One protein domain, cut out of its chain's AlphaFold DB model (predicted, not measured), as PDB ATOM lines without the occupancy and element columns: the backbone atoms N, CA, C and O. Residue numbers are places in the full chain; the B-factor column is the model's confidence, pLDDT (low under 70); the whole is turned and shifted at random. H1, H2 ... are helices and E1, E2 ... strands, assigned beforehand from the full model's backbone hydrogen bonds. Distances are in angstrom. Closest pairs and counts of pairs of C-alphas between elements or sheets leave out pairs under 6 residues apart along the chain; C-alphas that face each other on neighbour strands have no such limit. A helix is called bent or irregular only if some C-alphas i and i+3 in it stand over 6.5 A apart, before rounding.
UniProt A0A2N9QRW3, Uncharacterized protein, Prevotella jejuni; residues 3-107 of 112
ATOM      1  N   LEU A   3     -43.147 -28.046 200.303       86.81
ATOM      2  CA  LEU A   3     -42.351 -26.843 200.096       86.81
ATOM      3  C   LEU A   3     -43.162 -25.850 199.271       86.81
ATOM      4  O   LEU A   3     -43.750 -26.213 198.255       86.81
ATOM      5  N   SER A   4     -43.172 -24.598 199.711       88.19
ATOM      6  CA  SER A   4     -43.551 -23.456 198.883       88.19
ATOM      7  C   SER A   4     -42.401 -22.463 198.861       88.19
ATOM      8  O   SER A   4     -41.837 -22.160 199.910       88.19
ATOM      9  N   ILE A   5     -42.040 -21.978 197.682       86.31
ATOM     10  CA  ILE A   5     -41.026 -20.944 197.516       86.31
ATOM     11  C   ILE A   5     -41.724 -19.711 196.949       86.31
ATOM     12  O   ILE A   5     -42.488 -19.817 195.991       86.31
ATOM     13  N   ILE A   6     -41.492 -18.563 197.578       87.44
ATOM     14  CA  ILE A   6     -42.029 -17.266 197.171       87.44
ATOM     15  C   ILE A   6     -40.845 -16.409 196.751       87.44
ATOM     16  O   ILE A   6     -39.942 -16.180 197.554       87.44
ATOM     17  N   PHE A   7     -40.841 -15.937 195.512       83.12
ATOM     18  CA  PHE A   7     -39.773 -15.095 194.996       83.12
ATOM     19  C   PHE A   7     -40.283 -13.739 194.597       83.12
ATOM     20  O   PHE A   7     -41.188 -13.607 193.774       83.12
ATOM     21  N   TYR A   8     -39.641 -12.737 195.174       78.62
ATOM     22  CA  TYR A   8     -39.873 -11.348 194.844       78.62
ATOM     23  C   TYR A   8     -38.819 -10.915 193.841       78.62
ATOM     24  O   TYR A   8     -37.627 -10.869 194.160       78.62
ATOM     25  N   TRP A   9     -39.255 -10.584 192.628       74.88
ATOM     26  CA  TRP A   9     -38.338 -10.140 191.592       74.88
ATOM     27  C   TRP A   9     -38.946  -9.080 190.702       74.88
ATOM     28  O   TRP A   9     -40.047  -9.218 190.179       74.88
ATOM     29  N   ALA A  10     -38.194  -7.987 190.579       70.94
ATOM     30  CA  ALA A  10     -38.513  -6.832 189.755       70.94
ATOM     31  C   ALA A  10     -39.928  -6.233 189.976       70.94
ATOM     32  O   ALA A  10     -40.453  -5.507 189.141       70.94
ATOM     33  N   GLY A  11     -40.501  -6.427 191.167       69.75
ATOM     34  CA  GLY A  11     -41.807  -5.880 191.554       69.75
ATOM     35  C   GLY A  11     -42.970  -6.860 191.414       69.75
ATOM     36  O   GLY A  11     -44.070  -6.524 191.840       69.75
ATOM     37  N   ASP A  12     -42.712  -8.062 190.900       73.38
ATOM     38  CA  ASP A  12     -43.676  -9.156 190.816       73.38
ATOM     39  C   ASP A  12     -43.367 -10.255 191.849       73.38
ATOM     40  O   ASP A  12     -42.268 -10.319 192.420       73.38
ATOM     41  N   VAL A  13     -44.363 -11.111 192.101       78.19
ATOM     42  CA  VAL A  13     -44.283 -12.231 193.049       78.19
ATOM     43  C   VAL A  13     -44.532 -13.541 192.321       78.19
ATOM     44  O   VAL A  13     -45.562 -13.713 191.671       78.19
ATOM     45  N   TYR A  14     -43.611 -14.482 192.497       78.94
ATOM     46  CA  TYR A  14     -43.654 -15.804 191.886       78.94
ATOM     47  C   TYR A  14     -43.769 -16.878 192.958       78.94
ATOM     48  O   TYR A  14     -43.105 -16.807 193.993       78.94
ATOM     49  N   TYR A  15     -44.617 -17.872 192.705       80.75
ATOM     50  CA  TYR A  15     -44.883 -18.963 193.634       80.75
ATOM     51  C   TYR A  15     -44.481 -20.292 193.010       80.75
ATOM     52  O   TYR A  15     -44.895 -20.604 191.896       80.75
ATOM     53  N   TRP A  16     -43.740 -21.105 193.759       80.44
ATOM     54  CA  TRP A  16     -43.422 -22.477 193.369       80.44
ATOM     55  C   TRP A  16     -43.731 -23.451 194.480       80.44
ATOM     56  O   TRP A  16     -43.690 -23.114 195.666       80.44
ATOM     57  N   TYR A  17     -44.011 -24.684 194.078       82.75
ATOM     58  CA  TYR A  17     -44.429 -25.739 194.980       82.75
ATOM     59  C   TYR A  17     -43.630 -27.008 194.716       82.75
ATOM     60  O   TYR A  17     -43.279 -27.332 193.579       82.75
ATOM     61  N   GLY A  18     -43.341 -27.735 195.784       83.94
ATOM     62  CA  GLY A  18     -42.538 -28.943 195.701       83.94
ATOM     63  C   GLY A  18     -42.493 -29.710 197.007       83.94
ATOM     64  O   GLY A  18     -43.338 -29.531 197.895       83.94
ATOM     65  N   GLU A  19     -41.465 -30.537 197.135       84.56
ATOM     66  CA  GLU A  19     -41.184 -31.278 198.356       84.56
ATOM     67  C   GLU A  19     -39.797 -30.935 198.896       84.56
ATOM     68  O   GLU A  19     -38.789 -30.983 198.200       84.56
ATOM     69  N   TRP A  20     -39.747 -30.601 200.184       83.56
ATOM     70  CA  TRP A  20     -38.498 -30.472 200.914       83.56
ATOM     71  C   TRP A  20     -37.992 -31.863 201.298       83.56
ATOM     72  O   TRP A  20     -38.651 -32.556 202.090       83.56
ATOM     73  N   LEU A  21     -36.843 -32.245 200.731       74.94
ATOM     74  CA  LEU A  21     -36.180 -33.539 200.945       74.94
ATOM     75  C   LEU A  21     -34.874 -33.438 201.749       74.94
ATOM     76  O   LEU A  21     -34.315 -34.462 202.133       74.94
ATOM     77  N   PHE A  22     -34.382 -32.226 202.022       73.69
ATOM     78  CA  PHE A  22     -33.112 -32.052 202.722       73.69
ATOM     79  C   PHE A  22     -33.262 -32.269 204.235       73.69
ATOM     80  O   PHE A  22     -34.244 -31.817 204.832       73.69
ATOM     81  N   PRO A  23     -32.279 -32.932 204.874       70.94
ATOM     82  CA  PRO A  23     -32.320 -33.229 206.306       70.94
ATOM     83  C   PRO A  23     -32.152 -31.973 207.171       70.94
ATOM     84  O   PRO A  23     -32.629 -31.934 208.302       70.94
ATOM     85  N   SER A  24     -31.487 -30.946 206.645       77.44
ATOM     86  CA  SER A  24     -31.357 -29.638 207.276       77.44
ATOM     87  C   SER A  24     -32.343 -28.649 206.667       77.44
ATOM     88  O   SER A  24     -32.677 -28.713 205.483       77.44
ATOM     89  N   THR A  25     -32.811 -27.724 207.500       78.00
ATOM     90  CA  THR A  25     -33.554 -26.553 207.033       78.00
ATOM     91  C   THR A  25     -32.576 -25.391 206.919       78.00
ATOM     92  O   THR A  25     -31.756 -25.232 207.827       78.00
ATOM     93  N   PRO A  26     -32.619 -24.602 205.837       82.88
ATOM     94  CA  PRO A  26     -31.770 -23.431 205.720       82.88
ATOM     95  C   PRO A  26     -32.202 -22.352 206.720       82.88
ATOM     96  O   PRO A  26     -33.204 -22.499 207.424       82.88
ATOM     97  N   SER A  27     -31.445 -21.265 206.780       86.75
ATOM     98  CA  SER A  27     -31.701 -20.100 207.624       86.75
ATOM     99  C   SER A  27     -31.855 -18.826 206.785       86.75
ATOM    100  O   SER A  27     -31.313 -18.740 205.681       86.75
ATOM    101  N   PRO A  28     -32.568 -17.802 207.287       90.19
ATOM    102  CA  PRO A  28     -32.521 -16.472 206.687       90.19
ATOM    103  C   PRO A  28     -31.074 -15.979 206.545       90.19
ATOM    104  O   PRO A  28     -30.295 -16.055 207.493       90.19
ATOM    105  N   GLY A  29     -30.730 -15.474 205.362       86.06
ATOM    106  CA  GLY A  29     -29.371 -15.071 204.992       86.06
ATOM    107  C   GLY A  29     -28.585 -16.124 204.206       86.06
ATOM    108  O   GLY A  29     -27.640 -15.747 203.513       86.06
ATOM    109  N   ASP A  30     -28.992 -17.397 204.243       87.12
ATOM    110  CA  ASP A  30     -28.369 -18.434 203.419       87.12
ATOM    111  C   ASP A  30     -28.667 -18.204 201.931       87.12
ATOM    112  O   ASP A  30     -29.739 -17.721 201.545       87.12
ATOM    113  N   THR A  31     -27.716 -18.596 201.086       84.94
ATOM    114  CA  THR A  31     -27.911 -18.666 199.637       84.94
ATOM    115  C   THR A  31     -28.518 -20.012 199.271       84.94
ATOM    116  O   THR A  31     -28.001 -21.062 199.656       84.94
ATOM    117  N   LEU A  32     -29.590 -19.992 198.482       80.56
ATOM    118  CA  LEU A  32     -30.222 -21.192 197.952       80.56
ATOM    119  C   LEU A  32     -29.832 -21.374 196.482       80.56
ATOM    120  O   LEU A  32     -30.023 -20.476 195.666       80.56
ATOM    121  N   ASN A  33     -29.298 -22.543 196.128       78.12
ATOM    122  CA  ASN A  33     -29.007 -22.874 194.734       78.12
ATOM    123  C   ASN A  33     -30.256 -23.461 194.065       78.12
ATOM    124  O   ASN A  33     -30.492 -24.665 194.139       78.12
ATOM    125  N   MET A  34     -31.043 -22.616 193.402       76.88
ATOM    126  CA  MET A  34     -32.301 -23.022 192.763       76.88
ATOM    127  C   MET A  34     -32.124 -24.026 191.624       76.88
ATOM    128  O   MET A  34     -33.029 -24.820 191.364       76.88
ATOM    129  N   ARG A  35     -30.954 -24.042 190.979       73.88
ATOM    130  CA  ARG A  35     -30.658 -24.967 189.884       73.88
ATOM    131  C   ARG A  35     -30.713 -26.420 190.342       73.88
ATOM    132  O   ARG A  35     -31.338 -27.232 189.671       73.88
ATOM    133  N   SER A  36     -30.140 -26.733 191.507       73.56
ATOM    134  CA  SER A  36     -30.198 -28.088 192.072       73.56
ATOM    135  C   SER A  36     -31.637 -28.521 192.363       73.56
ATOM    136  O   SER A  36     -31.993 -29.666 192.129       73.56
ATOM    137  N   PHE A  37     -32.508 -27.599 192.790       75.12
ATOM    138  CA  PHE A  37     -33.920 -27.916 193.029       75.12
ATOM    139  C   PHE A  37     -34.681 -28.258 191.742       75.12
ATOM    140  O   PHE A  37     -35.614 -29.059 191.794       75.12
ATOM    141  N   LEU A  38     -34.299 -27.667 190.606       73.12
ATOM    142  CA  LEU A  38     -34.879 -27.981 189.301       73.12
ATOM    143  C   LEU A  38     -34.309 -29.270 188.704       73.12
ATOM    144  O   LEU A  38     -35.084 -30.127 188.287       73.12
ATOM    145  N   GLU A  39     -32.981 -29.423 188.686       73.50
ATOM    146  CA  GLU A  39     -32.309 -30.612 188.133       73.50
ATOM    147  C   GLU A  39     -32.751 -31.894 188.858       73.50
ATOM    148  O   GLU A  39     -33.010 -32.915 188.217       73.50
ATOM    149  N   ASP A  40     -32.950 -31.815 190.175       73.44
ATOM    150  CA  ASP A  40     -33.407 -32.935 191.000       73.44
ATOM    151  C   ASP A  40     -34.948 -33.084 191.031       73.44
ATOM    152  O   ASP A  40     -35.476 -33.914 191.774       73.44
ATOM    153  N   ASN A  41     -35.697 -32.301 190.236       70.00
ATOM    154  CA  ASN A  41     -37.172 -32.276 190.199       70.00
ATOM    155  C   ASN A  41     -37.841 -32.062 191.578       70.00
ATOM    156  O   ASN A  41     -38.950 -32.544 191.832       70.00
ATOM    157  N   LEU A  42     -37.178 -31.335 192.482       72.81
ATOM    158  CA  LEU A  42     -37.649 -31.082 193.853       72.81
ATOM    159  C   LEU A  42     -38.726 -30.001 193.908       72.81
ATOM    160  O   LEU A  42     -39.572 -29.998 194.808       72.81
ATOM    161  N   ILE A  43     -38.699 -29.087 192.941       71.69
ATOM    162  CA  ILE A  43     -39.735 -28.083 192.716       71.69
ATOM    163  C   ILE A  43     -40.302 -28.249 191.315       71.69
ATOM    164  O   ILE A  43     -39.570 -28.486 190.357       71.69
ATOM    165  N   LYS A  44     -41.617 -28.090 191.193       66.25
ATOM    166  CA  LYS A  44     -42.258 -27.899 189.895       66.25
ATOM    167  C   LYS A  44     -42.428 -26.402 189.713       66.25
ATOM    168  O   LYS A  44     -43.305 -25.800 190.333       66.25
ATOM    169  N   ALA A  45     -41.531 -25.799 188.941       59.91
ATOM    170  CA  ALA A  45     -41.768 -24.460 188.429       59.91
ATOM    171  C   ALA A  45     -42.824 -24.549 187.323       59.91
ATOM    172  O   ALA A  45     -42.796 -25.500 186.537       59.91
ATOM    173  N   ASP A  46     -43.756 -23.595 187.271       58.22
ATOM    174  CA  ASP A  46     -44.646 -23.486 186.118       58.22
ATOM    175  C   ASP A  46     -43.793 -23.333 184.855       58.22
ATOM    176  O   ASP A  46     -42.866 -22.523 184.803       58.22
ATOM    177  N   CYS A  47     -44.074 -24.182 183.867       50.78
ATOM    178  CA  CYS A  47     -43.304 -24.277 182.628       50.78
ATOM    179  C   CYS A  47     -43.670 -23.184 181.617       50.78
ATOM    180  O   CYS A  47     -43.077 -23.133 180.543       50.78
ATOM    181  N   GLU A  48     -44.675 -22.361 181.918       56.78
ATOM    182  CA  GLU A  48     -45.081 -21.270 181.043       56.78
ATOM    183  C   GLU A  48     -44.095 -20.104 181.159       56.78
ATOM    184  O   GLU A  48     -43.653 -19.732 182.250       56.78
ATOM    185  N   ASP A  49     -43.736 -19.537 180.007       55.84
ATOM    186  CA  ASP A  49     -42.910 -18.340 179.945       55.84
ATOM    187  C   ASP A  49     -43.601 -17.204 180.695       55.84
ATOM    188  O   ASP A  49     -44.762 -16.875 180.435       55.84
ATOM    189  N   ILE A  50     -42.876 -16.573 181.614       62.16
ATOM    190  CA  ILE A  50     -43.397 -15.411 182.312       62.16
ATOM    191  C   ILE A  50     -43.072 -14.189 181.468       62.16
ATOM    192  O   ILE A  50     -41.916 -13.790 181.301       62.16
ATOM    193  N   VAL A  51     -44.127 -13.566 180.949       59.31
ATOM    194  CA  VAL A  51     -44.037 -12.211 180.412       59.31
ATOM    195  C   VAL A  51     -43.973 -11.266 181.597       59.31
ATOM    196  O   VAL A  51     -44.937 -11.117 182.349       59.31
ATOM    197  N   PHE A  52     -42.819 -10.640 181.783       62.25
ATOM    198  CA  PHE A  52     -42.619  -9.729 182.888       62.25
ATOM    199  C   PHE A  52     -43.240  -8.356 182.577       62.25
ATOM    200  O   PHE A  52     -42.855  -7.661 181.625       62.25
ATOM    201  N   TYR A  53     -44.189  -7.938 183.417       56.16
ATOM    202  CA  TYR A  53     -44.942  -6.689 183.251       56.16
ATOM    203  C   TYR A  53     -44.400  -5.515 184.077       56.16
ATOM    204  O   TYR A  53     -44.947  -4.415 183.966       56.16
ATOM    205  N   GLY A  54     -43.372  -5.725 184.906       53.38
ATOM    206  CA  GLY A  54     -43.002  -4.785 185.964       53.38
ATOM    207  C   GLY A  54     -42.404  -3.441 185.529       53.38
ATOM    208  O   GLY A  54     -42.609  -2.934 184.425       53.38
ATOM    209  N   LEU A  55     -41.711  -2.784 186.463       54.16
ATOM    210  CA  LEU A  55     -41.451  -1.340 186.416       54.16
ATOM    211  C   LEU A  55     -40.038  -0.988 185.910       54.16
ATOM    212  O   LEU A  55     -39.043  -1.633 186.240       54.16
ATOM    213  N   GLY A  56     -39.925   0.102 185.144       65.31
ATOM    214  CA  GLY A  56     -38.636   0.670 184.734       65.31
ATOM    215  C   GLY A  56     -37.867  -0.195 183.730       65.31
ATOM    216  O   GLY A  56     -38.387  -0.528 182.668       65.31
ATOM    217  N   LYS A  57     -36.608  -0.528 184.049       61.59
ATOM    218  CA  LYS A  57     -35.646  -1.164 183.125       61.59
ATOM    219  C   LYS A  57     -35.946  -2.626 182.765       61.59
ATOM    220  O   LYS A  57     -35.273  -3.169 181.899       61.59
ATOM    221  N   TYR A  58     -36.915  -3.250 183.432       60.81
ATOM    222  CA  TYR A  58     -37.270  -4.655 183.227       60.81
ATOM    223  C   TYR A  58     -38.533  -4.844 182.380       60.81
ATOM    224  O   TYR A  58     -38.803  -5.953 181.938       60.81
ATOM    225  N   LYS A  59     -39.306  -3.778 182.131       63.50
ATOM    226  CA  LYS A  59     -40.581  -3.842 181.406       63.50
ATOM    227  C   LYS A  59     -40.406  -4.476 180.018       63.50
ATOM    228  O   LYS A  59     -39.662  -3.939 179.201       63.50
ATOM    229  N   GLY A  60     -41.143  -5.554 179.741       59.88
ATOM    230  CA  GLY A  60     -41.140  -6.234 178.438       59.88
ATOM    231  C   GLY A  60     -40.089  -7.336 178.279       59.88
ATOM    232  O   GLY A  60     -39.922  -7.839 177.173       59.88
ATOM    233  N   ILE A  61     -39.386  -7.717 179.352       67.00
ATOM    234  CA  ILE A  61     -38.537  -8.913 179.343       67.00
ATOM    235  C   ILE A  61     -39.429 -10.160 179.278       67.00
ATOM    236  O   ILE A  61     -40.320 -10.349 180.103       67.00
ATOM    237  N   GLU A  62     -39.163 -11.025 178.304       64.62
ATOM    238  CA  GLU A  62     -39.734 -12.369 178.227       64.62
ATOM    239  C   GLU A  62     -38.665 -13.350 178.709       64.62
ATOM    240  O   GLU A  62     -37.626 -13.509 178.069       64.62
ATOM    241  N   VAL A  63     -38.888 -13.976 179.862       64.88
ATOM    242  CA  VAL A  63     -37.974 -14.982 180.407       64.88
ATOM    243  C   VAL A  63     -38.771 -16.178 180.900       64.88
ATOM    244  O   VAL A  63     -39.766 -16.035 181.610       64.88
ATOM    245  N   SER A  64     -38.323 -17.375 180.533       64.56
ATOM    246  CA  SER A  64     -38.890 -18.593 181.097       64.56
ATOM    247  C   SER A  64     -38.524 -18.703 182.573       64.56
ATOM    248  O   SER A  64     -37.424 -18.319 182.986       64.56
ATOM    249  N   MET A  65     -39.413 -19.274 183.387       65.00
ATOM    250  CA  MET A  65     -39.072 -19.532 184.786       65.00
ATOM    251  C   MET A  65     -37.821 -20.405 184.919       65.00
ATOM    252  O   MET A  65     -36.965 -20.176 185.773       65.00
ATOM    253  N   GLU A  66     -37.676 -21.374 184.024       63.53
ATOM    254  CA  GLU A  66     -36.469 -22.179 183.936       63.53
ATOM    255  C   GLU A  66     -35.233 -21.313 183.658       63.53
ATOM    256  O   GLU A  66     -34.226 -21.467 184.337       63.53
ATOM    257  N   GLY A  67     -35.293 -20.357 182.729       64.00
ATOM    258  CA  GLY A  67     -34.187 -19.446 182.419       64.00
ATOM    259  C   GLY A  67     -33.788 -18.566 183.604       64.00
ATOM    260  O   GLY A  67     -32.599 -18.335 183.841       64.00
ATOM    261  N   LEU A  68     -34.765 -18.131 184.398       67.06
ATOM    262  CA  LEU A  68     -34.520 -17.330 185.594       67.06
ATOM    263  C   LEU A  68     -33.870 -18.143 186.728       67.06
ATOM    264  O   LEU A  68     -33.056 -17.609 187.475       67.06
ATOM    265  N   LEU A  69     -34.197 -19.428 186.851       64.25
ATOM    266  CA  LEU A  69     -33.709 -20.297 187.932       64.25
ATOM    267  C   LEU A  69     -32.467 -21.129 187.558       64.25
ATOM    268  O   LEU A  69     -31.709 -21.527 188.440       64.25
ATOM    269  N   SER A  70     -32.266 -21.405 186.268       58.34
ATOM    270  CA  SER A  70     -31.082 -22.089 185.717       58.34
ATOM    271  C   SER A  70     -29.926 -21.128 185.447       58.34
ATOM    272  O   SER A  70     -28.763 -21.547 185.418       58.34
ATOM    273  N   GLY A  71     -30.233 -19.836 185.280       57.53
ATOM    274  CA  GLY A  71     -29.242 -18.774 185.316       57.53
ATOM    275  C   GLY A  71     -28.519 -18.766 186.662       57.53
ATOM    276  O   GLY A  71     -29.042 -19.243 187.662       57.53
ATOM    277  N   TYR A  72     -27.304 -18.221 186.698       54.81
ATOM    278  CA  TYR A  72     -26.474 -18.079 187.903       54.81
ATOM    279  C   TYR A  72     -27.084 -17.100 188.929       54.81
ATOM    280  O   TYR A  72     -26.422 -16.163 189.375       54.81
ATOM    281  N   PHE A  73     -28.360 -17.233 189.271       62.91
ATOM    282  CA  PHE A  73     -29.035 -16.443 190.280       62.91
ATOM    283  C   PHE A  73     -28.840 -17.124 191.625       62.91
ATOM    284  O   PHE A  73     -29.620 -17.970 192.047       62.91
ATOM    285  N   ASP A  74     -27.781 -16.714 192.316       68.06
ATOM    286  CA  ASP A  74     -27.739 -16.865 193.760       68.06
ATOM    287  C   ASP A  74     -28.916 -16.067 194.330       68.06
ATOM    288  O   ASP A  74     -29.000 -14.840 194.169       68.06
ATOM    289  N   VAL A  75     -29.857 -16.780 194.941       80.19
ATOM    290  CA  VAL A  75     -30.988 -16.184 195.648       80.19
ATOM    291  C   VAL A  75     -30.746 -16.317 197.141       80.19
ATOM    292  O   VAL A  75     -30.266 -17.342 197.626       80.19
ATOM    293  N   LYS A  76     -31.063 -15.263 197.879       87.75
ATOM    294  CA  LYS A  76     -30.935 -15.221 199.331       87.75
ATOM    295  C   LYS A  76     -32.264 -15.533 199.974       87.75
ATOM    296  O   LYS A  76     -33.295 -14.990 199.571       87.75
ATOM    297  N   ILE A  77     -32.227 -16.340 201.020       88.81
ATOM    298  CA  ILE A  77     -33.405 -16.602 201.834       88.81
ATOM    299  C   ILE A  77     -33.680 -15.379 202.695       88.81
ATOM    300  O   ILE A  77     -32.880 -14.991 203.545       88.81
ATOM    301  N   SER A  78     -34.831 -14.770 202.458       90.38
ATOM    302  CA  SER A  78     -35.307 -13.599 203.187       90.38
ATOM    303  C   SER A  78     -36.013 -14.025 204.466       90.38
ATOM    304  O   SER A  78     -35.823 -13.429 205.523       90.38
ATOM    305  N   THR A  79     -36.861 -15.049 204.386       91.81
ATOM    306  CA  THR A  79     -37.704 -15.491 205.503       91.81
ATOM    307  C   THR A  79     -38.067 -16.963 205.351       91.81
ATOM    308  O   THR A  79     -38.171 -17.484 204.242       91.81
ATOM    309  N   ILE A  80     -38.262 -17.636 206.486       90.94
ATOM    310  CA  ILE A  80     -38.734 -19.017 206.551       90.94
ATOM    311  C   ILE A  80     -39.958 -19.069 207.455       90.94
ATOM    312  O   ILE A  80     -39.898 -18.708 208.627       90.94
ATOM    313  N   ASN A  81     -41.058 -19.558 206.899       90.00
ATOM    314  CA  ASN A  81     -42.342 -19.677 207.564       90.00
ATOM    315  C   ASN A  81     -42.738 -21.152 207.664       90.00
ATOM    316  O   ASN A  81     -43.004 -21.820 206.662       90.00
ATOM    317  N   TRP A  82     -42.811 -21.658 208.892       87.56
ATOM    318  CA  TRP A  82     -43.260 -23.020 209.165       87.56
ATOM    319  C   TRP A  82     -44.783 -23.114 209.115       87.56
ATOM    320  O   TRP A  82     -45.494 -22.286 209.688       87.56
ATOM    321  N   ARG A  83     -45.298 -24.136 208.433       85.00
ATOM    322  CA  ARG A  83     -46.731 -24.427 208.317       85.00
ATOM    323  C   ARG A  83     -47.011 -25.837 208.825       85.00
ATOM    324  O   ARG A  83     -46.137 -26.696 208.832       85.00
ATOM    325  N   SER A  84     -48.262 -26.103 209.191       84.75
ATOM    326  CA  SER A  84     -48.688 -27.407 209.722       84.75
ATOM    327  C   SER A  84     -48.400 -28.593 208.793       84.75
ATOM    328  O   SER A  84     -48.280 -29.719 209.262       84.75
ATOM    329  N   ASN A  85     -48.284 -28.360 207.484       86.00
ATOM    330  CA  ASN A  85     -48.033 -29.393 206.480       86.00
ATOM    331  C   ASN A  85     -46.753 -29.167 205.659       86.00
ATOM    332  O   ASN A  85     -46.535 -29.886 204.678       86.00
ATOM    333  N   GLY A  86     -45.927 -28.180 206.011       88.69
ATOM    334  CA  GLY A  86     -44.851 -27.758 205.127       88.69
ATOM    335  C   GLY A  86     -44.018 -26.577 205.598       88.69
ATOM    336  O   GLY A  86     -44.165 -26.068 206.705       88.69
ATOM    337  N   ILE A  87     -43.171 -26.116 204.690       90.06
ATOM    338  CA  ILE A  87     -42.324 -24.942 204.839       90.06
ATOM    339  C   ILE A  87     -42.593 -23.973 203.686       90.06
ATOM    340  O   ILE A  87     -42.799 -24.378 202.537       90.06
ATOM    341  N   ALA A  88     -42.625 -22.686 204.000       90.75
ATOM    342  CA  ALA A  88     -42.639 -21.608 203.030       90.75
ATOM    343  C   ALA A  88     -41.324 -20.835 203.137       90.75
ATOM    344  O   ALA A  88     -40.985 -20.356 204.217       90.75
ATOM    345  N   ILE A  89     -40.584 -20.750 202.037       90.25
ATOM    346  CA  ILE A  89     -39.298 -20.058 201.966       90.25
ATOM    347  C   ILE A  89     -39.477 -18.850 201.059       90.25
ATOM    348  O   ILE A  89     -39.847 -18.984 199.895       90.25
ATOM    349  N   GLU A  90     -39.225 -17.670 201.601       91.12
ATOM    350  CA  GLU A  90     -39.178 -16.439 200.827       91.12
ATOM    351  C   GLU A  90     -37.743 -16.212 200.384       91.12
ATOM    352  O   GLU A  90     -36.820 -16.255 201.203       91.12
ATOM    353  N   ILE A  91     -37.563 -15.995 199.088       87.06
ATOM    354  CA  ILE A  91     -36.267 -15.733 198.487       87.06
ATOM    355  C   ILE A  91     -36.278 -14.405 197.732       87.06
ATOM    356  O   ILE A  91     -37.297 -13.952 197.208       87.06
ATOM    357  N   THR A  92     -35.107 -13.790 197.665       84.25
ATOM    358  CA  THR A  92     -34.864 -12.541 196.945       84.25
ATOM    359  C   THR A  92     -33.520 -12.607 196.234       84.25
ATOM    360  O   THR A  92     -32.717 -13.508 196.481       84.25
ATOM    361  N   THR A  93     -33.248 -11.662 195.341       77.06
ATOM    362  CA  THR A  93     -31.934 -11.529 194.714       77.06
ATOM    363  C   THR A  93     -31.485 -10.077 194.670       77.06
ATOM    364  O   THR A  93     -32.216  -9.176 194.258       77.06
ATOM    365  N   ASP A  94     -30.236  -9.863 195.064       65.00
ATOM    366  CA  ASP A  94     -29.577  -8.558 195.076       65.00
ATOM    367  C   ASP A  94     -29.103  -8.158 193.668       65.00
ATOM    368  O   ASP A  94     -28.765  -6.998 193.424       65.00
ATOM    369  N   LYS A  95     -29.106  -9.105 192.712       61.75
ATOM    370  CA  LYS A  95     -28.649  -8.909 191.322       61.75
ATOM    371  C   LYS A  95     -29.529  -7.942 190.511       61.75
ATOM    372  O   LYS A  95     -29.300  -7.728 189.327       61.75
ATOM    373  N   TYR A  96     -30.487  -7.281 191.164       52.34
ATOM    374  CA  TYR A  96     -31.310  -6.180 190.656       52.34
ATOM    375  C   TYR A  96     -30.503  -4.987 190.095       52.34
ATOM    376  O   TYR A  96     -31.052  -4.109 189.429       52.34
ATOM    377  N   MET A  97     -29.198  -4.883 190.347       41.34
ATOM    378  CA  MET A  97     -28.450  -3.645 190.082       41.34
ATOM    379  C   MET A  97     -27.585  -3.664 188.825       41.34
ATOM    380  O   MET A  97     -27.356  -2.607 188.243       41.34
ATOM    381  N   GLU A  98     -27.193  -4.828 188.336       41.97
ATOM    382  CA  GLU A  98     -26.174  -4.918 187.302       41.97
ATOM    383  C   GLU A  98     -26.812  -5.242 185.949       41.97
ATOM    384  O   GLU A  98     -27.542  -6.222 185.784       41.97
ATOM    385  N   LYS A  99     -26.584  -4.368 184.962       44.22
ATOM    386  CA  LYS A  99     -26.885  -4.633 183.550       44.22
ATOM    387  C   LYS A  99     -25.827  -5.606 183.026       44.22
ATOM    388  O   LYS A  99     -25.099  -5.306 182.086       44.22
ATOM    389  N   ASP A 100     -25.703  -6.735 183.700       44.69
ATOM    390  CA  ASP A 100     -24.641  -7.688 183.460       44.69
ATOM    391  C   ASP A 100     -25.081  -8.697 182.420       44.69
ATOM    392  O   ASP A 100     -26.257  -8.782 182.066       44.69
ATOM    393  N   ALA A 101     -24.115  -9.459 181.917       48.12
ATOM    394  CA  ALA A 101     -24.259 -10.430 180.834       48.12
ATOM    395  C   ALA A 101     -25.508 -11.335 180.937       48.12
ATOM    396  O   ALA A 101     -26.003 -11.794 179.914       48.12
ATOM    397  N   ILE A 102     -26.049 -11.541 182.143       47.69
ATOM    398  CA  ILE A 102     -27.304 -12.255 182.416       47.69
ATOM    399  C   ILE A 102     -28.521 -11.546 181.802       47.69
ATOM    400  O   ILE A 102     -29.337 -12.193 181.152       47.69
ATOM    401  N   GLY A 103     -28.623 -10.222 181.946       46.03
ATOM    402  CA  GLY A 103     -29.663  -9.421 181.306       46.03
ATOM    403  C   GLY A 103     -29.631  -9.585 179.789       46.03
ATOM    404  O   GLY A 103     -30.667  -9.840 179.205       46.03
ATOM    405  N   ASN A 104     -28.443  -9.565 179.173       49.56
ATOM    406  CA  ASN A 104     -28.274  -9.819 177.734       49.56
ATOM    407  C   ASN A 104     -28.551 -11.283 177.325       49.56
ATOM    408  O   ASN A 104     -28.914 -11.529 176.183       49.56
ATOM    409  N   TYR A 105     -28.370 -12.256 178.226       48.28
ATOM    410  CA  TYR A 105     -28.642 -13.674 177.957       48.28
ATOM    411  C   TYR A 105     -30.145 -13.994 177.985       48.28
ATOM    412  O   TYR A 105     -30.625 -14.798 177.188       48.28
ATOM    413  N   LEU A 106     -30.885 -13.342 178.887       46.06
ATOM    414  CA  LEU A 106     -32.348 -13.418 178.967       46.06
ATOM    415  C   LEU A 106     -33.020 -12.529 177.911       46.06
ATOM    416  O   LEU A 106     -34.070 -12.869 177.376       46.06
ATOM    417  N   TRP A 107     -32.377 -11.417 177.559       46.62
ATOM    418  CA  TRP A 107     -32.741 -10.533 176.459       46.62
ATOM    419  C   TRP A 107     -32.308 -11.158 175.129       46.62
ATOM    420  O   TRP A 107     -31.410 -10.673 174.441       46.62
TER     421      TRP A 107
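What this domain is: This is residues 3 to 107 of the 112 residues of an uncharacterized protein of Prevotella jejuni (UniProt A0A2N9QRW3). A strongly twisted sheet of four strands, E2, E1, E6 and E5, forms one wall, and the stretch of residues 31 to 44, which holds H1, reaches from one edge strand, E5, to the other, E2, by a short pairing at each end. H1 packs on H2, which follows directly on the small hairpin of E3 and E4 away from the wall, while H3 only grazes the sheet and leads to H4 near E4 and H2. The printed part has 105 residues, with elements in the order E1, E2, H1, E3, E4, H2, E5, E6, H3, H4: six named strands and four named helices, a mixed class of helices and strands. The larger sheet, in the order E2, E1, E6, E5, is mixed, and E3 with E4 is antiparallel. The whole is compact, with a radius of gyration of the C-alphas of 13.8 A, and only just elongated, spanning 39 by 26 by 21 A.

Where its parts are: Begin with E1, residues 3 to 9: find C-alpha 3 at (-42.351, -26.843, 200.096), from which the strand runs 19.2 A to C-alpha 9. E2, residues 12 to 19, is 23.5 A long. Look next at E5, residues 75 to 83, 21.8 A long, which bends by 62 degrees at residue 78. E6, residues 86 to 92, runs 20.0 A to C-alpha 92 at (-34.864, -12.541, 196.945). Apart from E1, E2, E5 and E6 you will find the two strands of three residues, E3, residues 49 to 51, and E4, residues 62 to 64. The helices are H1, residues 34 to 39, H2, residues 65 to 70, H3, residues 94 to 97, and H4, residues 101 to 106, which ends with C-alpha 106 at (-32.348, -13.418, 178.967). H3 is irregular: its C-alphas 94 and 97 are 7.1 A apart.

How they stand to each other: Start with the inner strands E1 and E6, which are parallel at 17 degrees; N 4 and O 87 are 2.9 A apart, within hydrogen-bond range. E1 and E2 form an antiparallel hairpin at 160 degrees, with N 5 and O 16 within range at 2.8 A. E5 and E6 form another at 156 degrees, with N 81 and O 88 within range at 2.8 A. At the edge strands, residues 31 to 32 pair antiparallel with residues 75 to 76 of E5, and residues 43 to 44 with residues 17 to 18 of E2. H1 is not on this sheet; it touches H2 about perpendicular, at 83 degrees, and their closest C-alphas, of Arg 35 and Ser 70, are 5.1 A apart. E3 and E4 form an antiparallel hairpin at 151 degrees, with N 50 and O 63 within range at 3.2 A. H2 and H4 are close but not clearly touching, their closest C-alphas, of Gly 67 and Leu 106, 7.2 A apart; they run opposite ways at a shallow tilt of 34 degrees, only just short of steep. The closest C-alphas of E4 and H4, of Val 63 and Leu 106, are 6.0 A apart. H3 only grazes the sheet, with residues 94 to 96. E2 and E3 are apart. In H1, H2 and H4 every O i to N i+4 pair is within hydrogen-bond range; H3 is too short for such a pair, and its one O i to N i+3 pair is not within range.

The domain as a whole: The two C-alphas farthest apart are those of Ser 84 and Asn 104, at 41.8 A. The printed part has no cut. The link from E2 to H1, residues 20 to 33, is long; those from H1 to E3 and from E3 to E4 are short, and the others are tight. The mean pLDDT of the printed part is 71.2, and look with care at residue 11, residues 44 to 74 and residues 94 to 107, where it is under 70.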